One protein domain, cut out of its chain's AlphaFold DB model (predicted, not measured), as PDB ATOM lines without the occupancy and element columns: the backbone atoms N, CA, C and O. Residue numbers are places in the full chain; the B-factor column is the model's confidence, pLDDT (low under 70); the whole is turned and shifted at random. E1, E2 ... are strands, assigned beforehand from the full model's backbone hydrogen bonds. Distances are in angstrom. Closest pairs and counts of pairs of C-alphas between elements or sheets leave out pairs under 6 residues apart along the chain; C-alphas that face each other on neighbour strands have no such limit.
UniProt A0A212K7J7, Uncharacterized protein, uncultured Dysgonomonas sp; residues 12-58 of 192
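What this domain is: This is residues 12 to 58 of the 192 residues of an uncharacterized protein of uncultured Dysgonomonas sp (UniProt A0A212K7J7). With little regular structure, the model is a hairpin of two antiparallel strands, E1 and E2, whose far loop sticks out at residues 25 to 30, while residues 39 to 58 swing in a wide loop at the hairpin's other end. The printed part has 47 residues, with no named helix and two named strands, E1 then E2, holding 12 of them; the class is all strand. It is loose, with a radius of gyration of the C-alphas of 12.4 A and spans of 34 by 23 by 21 A.

Where its parts are: E1, residues 16 to 22, begins at C-alpha 16 (144.494, 142.698, 139.724) and measures 19.1 A. E2, residues 34 to 38, measures 13.5 A and ends at C-alpha 38 (143.019, 148.941, 136.538).

How they stand to each other: E1 and E2 form an antiparallel hairpin, their directions at 151 degrees. C-alphas 18 and 38 face each other at 4.1 A. N 19 and O 37, at 2.8 A, and N 35 and O 21, at 2.8 A, are within hydrogen-bond range.

The domain as a whole: The C-alphas of Lys 28 and Asn 43 are the two farthest apart, at 35.4 A. The link from E1 to E2, 11 residues, is long. The printed part has no cut, and no printed residue is under 70 in pLDDT.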
ATOM      1  N   LEU A  12     150.675 145.009 140.823       94.19
ATOM      2  CA  LEU A  12     149.704 143.979 141.171       94.19
ATOM      3  C   LEU A  12     149.166 144.244 142.581       94.19
ATOM      4  O   LEU A  12     149.938 144.429 143.518       94.19
ATOM      5  N   ILE A  13     147.840 144.269 142.717       92.69
ATOM      6  CA  ILE A  13     147.144 144.337 144.007       92.69
ATOM      7  C   ILE A  13     146.245 143.107 144.079       92.69
ATOM      8  O   ILE A  13     145.333 142.970 143.259       92.69
ATOM      9  N   ASP A  14     146.538 142.197 145.008       89.31
ATOM     10  CA  ASP A  14     146.039 140.817 144.994       89.31
ATOM     11  C   ASP A  14     146.298 140.146 143.628       89.31
ATOM     12  O   ASP A  14     147.433 139.826 143.287       89.31
ATOM     13  N   THR A  15     145.261 139.964 142.810       85.94
ATOM     14  CA  THR A  15     145.341 139.369 141.464       85.94
ATOM     15  C   THR A  15     145.094 140.384 140.345       85.94
ATOM     16  O   THR A  15     145.068 140.025 139.166       85.94
ATOM     17  N   VAL A  16     144.914 141.667 140.678       92.25
ATOM     18  CA  VAL A  16     144.494 142.698 139.724       92.25
ATOM     19  C   VAL A  16     145.661 143.577 139.303       92.25
ATOM     20  O   VAL A  16     146.283 144.261 140.116       92.25
ATOM     21  N   LYS A  17     145.929 143.582 137.992       93.88
ATOM     22  CA  LYS A  17     146.942 144.442 137.378       93.88
ATOM     23  C   LYS A  17     146.431 145.875 137.243       93.88
ATOM     24  O   LYS A  17     145.401 146.131 136.606       93.88
ATOM     25  N   CYS A  18     147.195 146.809 137.791       94.06
ATOM     26  CA  CYS A  18     146.895 148.233 137.793       94.06
ATOM     27  C   CYS A  18     148.103 149.056 137.330       94.06
ATOM     28  O   CYS A  18     149.236 148.577 137.278       94.06
ATOM     29  N   THR A  19     147.861 150.322 137.015       94.75
ATOM     30  CA  THR A  19     148.881 151.363 136.997       94.75
ATOM     31  C   THR A  19     148.832 152.162 138.295       94.75
ATOM     32  O   THR A  19     147.759 152.366 138.863       94.75
ATOM     33  N   LEU A  20     149.999 152.612 138.745       93.06
ATOM     34  CA  LEU A  20     150.239 153.483 139.886       93.06
ATOM     35  C   LEU A  20     151.015 154.711 139.415       93.06
ATOM     36  O   LEU A  20     152.059 154.580 138.766       93.06
ATOM     37  N   TRP A  21     150.539 155.900 139.762       91.19
ATOM     38  CA  TRP A  21     151.285 157.137 139.547       91.19
ATOM     39  C   TRP A  21     150.964 158.173 140.619       91.19
ATOM     40  O   TRP A  21     149.908 158.136 141.245       91.19
ATOM     41  N   TRP A  22     151.893 159.097 140.828       90.38
ATOM     42  CA  TRP A  22     151.706 160.272 141.672       90.38
ATOM     43  C   TRP A  22     151.151 161.420 140.829       90.38
ATOM     44  O   TRP A  22     151.642 161.644 139.722       90.38
ATOM     45  N   ASN A  23     150.138 162.135 141.323       91.69
ATOM     46  CA  ASN A  23     149.550 163.278 140.612       91.69
ATOM     47  C   ASN A  23     149.968 164.654 141.163       91.69
ATOM     48  O   ASN A  23     149.436 165.660 140.700       91.69
ATOM     49  N   GLY A  24     150.862 164.701 142.152       90.19
ATOM     50  CA  GLY A  24     151.400 165.961 142.660       90.19
ATOM     51  C   GLY A  24     152.473 166.542 141.741       90.19
ATOM     52  O   GLY A  24     153.035 165.847 140.890       90.19
ATOM     53  N   TRP A  25     152.768 167.825 141.936       87.69
ATOM     54  CA  TRP A  25     153.712 168.571 141.096       87.69
ATOM     55  C   TRP A  25     155.168 168.149 141.304       87.69
ATOM     56  O   TRP A  25     155.935 168.038 140.346       87.69
ATOM     57  N   ASP A  26     155.544 167.890 142.555       86.19
ATOM     58  CA  ASP A  26     156.856 167.383 142.940       86.19
ATOM     59  C   ASP A  26     156.763 166.509 144.206       86.19
ATOM     60  O   ASP A  26     155.674 166.141 144.655       86.19
ATOM     61  N   TYR A  27     157.919 166.134 144.761       78.88
ATOM     62  CA  TYR A  27     158.015 165.288 145.954       78.88
ATOM     63  C   TYR A  27     157.652 166.008 147.266       78.88
ATOM     64  O   TYR A  27     157.523 165.347 148.295       78.88
ATOM     65  N   LYS A  28     157.528 167.342 147.257       84.38
ATOM     66  CA  LYS A  28     157.154 168.170 148.415       84.38
ATOM     67  C   LYS A  28     155.668 168.526 148.428       84.38
ATOM     68  O   LYS A  28     155.186 169.037 149.438       84.38
ATOM     69  N   ASP A  29     154.952 168.277 147.336       89.44
ATOM     70  CA  ASP A  29     153.520 168.542 147.229       89.44
ATOM     71  C   ASP A  29     152.714 167.653 148.187       89.44
ATOM     72  O   ASP A  29     152.384 166.506 147.896       89.44
ATOM     73  N   ASN A  30     152.347 168.198 149.343       89.81
ATOM     74  CA  ASN A  30     151.570 167.484 150.354       89.81
ATOM     75  C   ASN A  30     150.098 167.245 149.968       89.81
ATOM     76  O   ASN A  30     149.384 166.559 150.701       89.81
ATOM     77  N   LYS A  31     149.628 167.809 148.847       93.06
ATOM     78  CA  LYS A  31     148.277 167.585 148.313       93.06
ATOM     79  C   LYS A  31     148.247 166.503 147.240       93.06
ATOM     80  O   LYS A  31     147.155 166.029 146.908       93.06
ATOM     81  N   GLY A  32     149.407 166.125 146.706       90.94
ATOM     82  CA  GLY A  32     149.511 165.034 145.754       90.94
ATOM     83  C   GLY A  32     149.001 163.723 146.355       90.94
ATOM     84  O   GLY A  32     149.005 163.496 147.568       90.94
ATOM     85  N   LYS A  33     148.501 162.854 145.485       92.75
ATOM     86  CA  LYS A  33     147.984 161.534 145.824       92.75
ATOM     87  C   LYS A  33     148.516 160.513 144.836       92.75
ATOM     88  O   LYS A  33     148.681 160.783 143.645       92.75
ATOM     89  N   TYR A  34     148.730 159.306 145.339       90.94
ATOM     90  CA  TYR A  34     148.898 158.151 144.478       90.94
ATOM     91  C   TYR A  34     147.546 157.753 143.893       90.94
ATOM     92  O   TYR A  34     146.564 157.592 144.618       90.94
ATOM     93  N   ILE A  35     147.505 157.601 142.576       92.44
ATOM     94  CA  ILE A  35     146.335 157.173 141.824       92.44
ATOM     95  C   ILE A  35     146.586 155.762 141.309       92.44
ATOM     96  O   ILE A  35     147.649 155.469 140.761       92.44
ATOM     97  N   ILE A  36     145.586 154.900 141.492       92.19
ATOM     98  CA  ILE A  36     145.589 153.514 141.038       92.19
ATOM     99  C   ILE A  36     144.470 153.346 140.017       92.19
ATOM    100  O   ILE A  36     143.322 153.710 140.281       92.19
ATOM    101  N   LYS A  37     144.787 152.766 138.861       92.12
ATOM    102  CA  LYS A  37     143.801 152.459 137.818       92.12
ATOM    103  C   LYS A  37     144.009 151.047 137.298       92.12
ATOM    104  O   LYS A  37     145.129 150.671 136.983       92.12
ATOM    105  N   ARG A  38     142.936 150.267 137.167       93.25
ATOM    106  CA  ARG A  38     143.019 148.941 136.538       93.25
ATOM    107  C   ARG A  38     143.443 149.060 135.081       93.25
ATOM    108  O   ARG A  38     143.000 149.966 134.378       93.25
ATOM    109  N   ILE A  39     144.256 148.112 134.628       94.25
ATOM    110  CA  ILE A  39     144.649 148.024 133.214       94.25
ATOM    111  C   ILE A  39     143.497 147.460 132.371       94.25
ATOM    112  O   ILE A  39     143.277 147.910 131.251       94.25
ATOM    113  N   HIS A  40     142.736 146.515 132.928       92.75
ATOM    114  CA  HIS A  40     141.598 145.885 132.263       92.75
ATOM    115  C   HIS A  40     140.301 146.116 133.043       92.75
ATOM    116  O   HIS A  40     140.299 146.130 134.279       92.75
ATOM    117  N   ASN A  41     139.196 146.277 132.311       91.31
ATOM    118  CA  ASN A  41     137.856 146.329 132.892       91.31
ATOM    119  C   ASN A  41     137.525 144.997 133.581       91.31
ATOM    120  O   ASN A  41     137.976 143.935 133.156       91.31
ATOM    121  N   GLY A  42     136.722 145.051 134.640       87.31
ATOM    122  CA  GLY A  42     136.294 143.862 135.366       87.31
ATOM    123  C   GLY A  42     135.362 144.204 136.518       87.31
ATOM    124  O   GLY A  42     135.057 145.373 136.759       87.31
ATOM    125  N   ASN A  43     134.932 143.174 137.241       89.94
ATOM    126  CA  ASN A  43     134.009 143.339 138.358       89.94
ATOM    127  C   ASN A  43     134.646 144.138 139.512       89.94
ATOM    128  O   ASN A  43     135.866 144.057 139.732       89.94
ATOM    129  N   PRO A  44     133.833 144.888 140.282       88.38
ATOM    130  CA  PRO A  44     134.284 145.514 141.517       88.38
ATOM    131  C   PRO A  44     134.944 144.488 142.445       88.38
ATOM    132  O   PRO A  44     134.433 143.387 142.628       88.38
ATOM    133  N   ILE A  45     136.085 144.852 143.036       86.50
ATOM    134  CA  ILE A  45     136.742 144.060 144.086       86.50
ATOM    135  C   ILE A  45     136.861 144.930 145.333       86.50
ATOM    136  O   ILE A  45     137.045 146.146 145.227       86.50
ATOM    137  N   LYS A  46     136.807 144.305 146.506       89.38
ATOM    138  CA  LYS A  46     137.099 144.966 147.775       89.38
ATOM    139  C   LYS A  46     138.555 144.696 148.146       89.38
ATOM    140  O   LYS A  46     138.893 143.567 148.478       89.38
ATOM    141  N   ILE A  47     139.386 145.732 148.104       87.19
ATOM    142  CA  ILE A  47     140.777 145.665 148.572       87.19
ATOM    143  C   ILE A  47     140.764 145.864 150.089       87.19
ATOM    144  O   ILE A  47     140.134 146.802 150.588       87.19
ATOM    145  N   LYS A  48     141.406 144.961 150.833       90.31
ATOM    146  CA  LYS A  48     141.507 145.088 152.290       90.31
ATOM    147  C   LYS A  48     142.574 146.124 152.640       90.31
ATOM    148  O   LYS A  48     143.568 146.284 151.938       90.31
ATOM    149  N   SER A  49     142.369 146.834 153.748       89.81
ATOM    150  CA  SER A  49     143.430 147.683 154.291       89.81
ATOM    151  C   SER A  49     144.655 146.821 154.601       89.81
ATOM    152  O   SER A  49     144.508 145.733 155.157       89.81
ATOM    153  N   GLY A  50     145.839 147.294 154.215       88.69
ATOM    154  CA  GLY A  50     147.092 146.553 154.358       88.69
ATOM    155  C   GLY A  50     147.409 145.569 153.225       88.69
ATOM    156  O   GLY A  50     148.463 144.945 153.279       88.69
ATOM    157  N   THR A  51     146.560 145.433 152.195       92.06
ATOM    158  CA  THR A  51     146.920 144.661 150.994       92.06
ATOM    159  C   THR A  51     148.189 145.238 150.358       92.06
ATOM    160  O   THR A  51     148.293 146.448 150.143       92.06
ATOM    161  N   LEU A  52     149.148 144.363 150.050       91.62
ATOM    162  CA  LEU A  52     150.413 144.744 149.432       91.62
ATOM    163  C   LEU A  52     150.213 145.202 147.983       91.62
ATOM    164  O   LEU A  52     149.382 144.676 147.242       91.62
ATOM    165  N   ILE A  53     151.014 146.187 147.588       92.50
ATOM    166  CA  ILE A  53     151.159 146.612 146.200       92.50
ATOM    167  C   ILE A  53     152.478 146.037 145.706       92.50
ATOM    168  O   ILE A  53     153.536 146.504 146.126       92.50
ATOM    169  N   HIS A  54     152.414 145.068 144.799       92.50
ATOM    170  CA  HIS A  54     153.615 144.517 144.188       92.50
ATOM    171  C   HIS A  54     153.991 145.320 142.950       92.50
ATOM    172  O   HIS A  54     153.153 145.565 142.080       92.50
ATOM    173  N   THR A  55     155.248 145.741 142.861       91.94
ATOM    174  CA  THR A  55     155.742 146.505 141.703       91.94
ATOM    175  C   THR A  55     156.239 145.583 140.596       91.94
ATOM    176  O   THR A  55     156.644 144.451 140.858       91.94
ATOM    177  N   ALA A  56     156.272 146.071 139.352       90.44
ATOM    178  CA  ALA A  56     156.850 145.308 138.243       90.44
ATOM    179  C   ALA A  56     158.303 144.880 138.517       90.44
ATOM    180  O   ALA A  56     158.676 143.747 138.224       90.44
ATOM    181  N   SER A  57     159.113 145.767 139.104       86.50
ATOM    182  CA  SER A  57     160.488 145.458 139.502       86.50
ATOM    183  C   SER A  57     160.559 144.385 140.581       86.50
ATOM    184  O   SER A  57     161.356 143.467 140.438       86.50
ATOM    185  N   GLU A  58     159.740 144.473 141.634       87.44
ATOM    186  CA  GLU A  58     159.690 143.427 142.664       87.44
ATOM    187  C   GLU A  58     159.374 142.077 142.018       87.44
ATOM    188  O   GLU A  58     160.168 141.151 142.121       87.44
TER     189      GLU A  58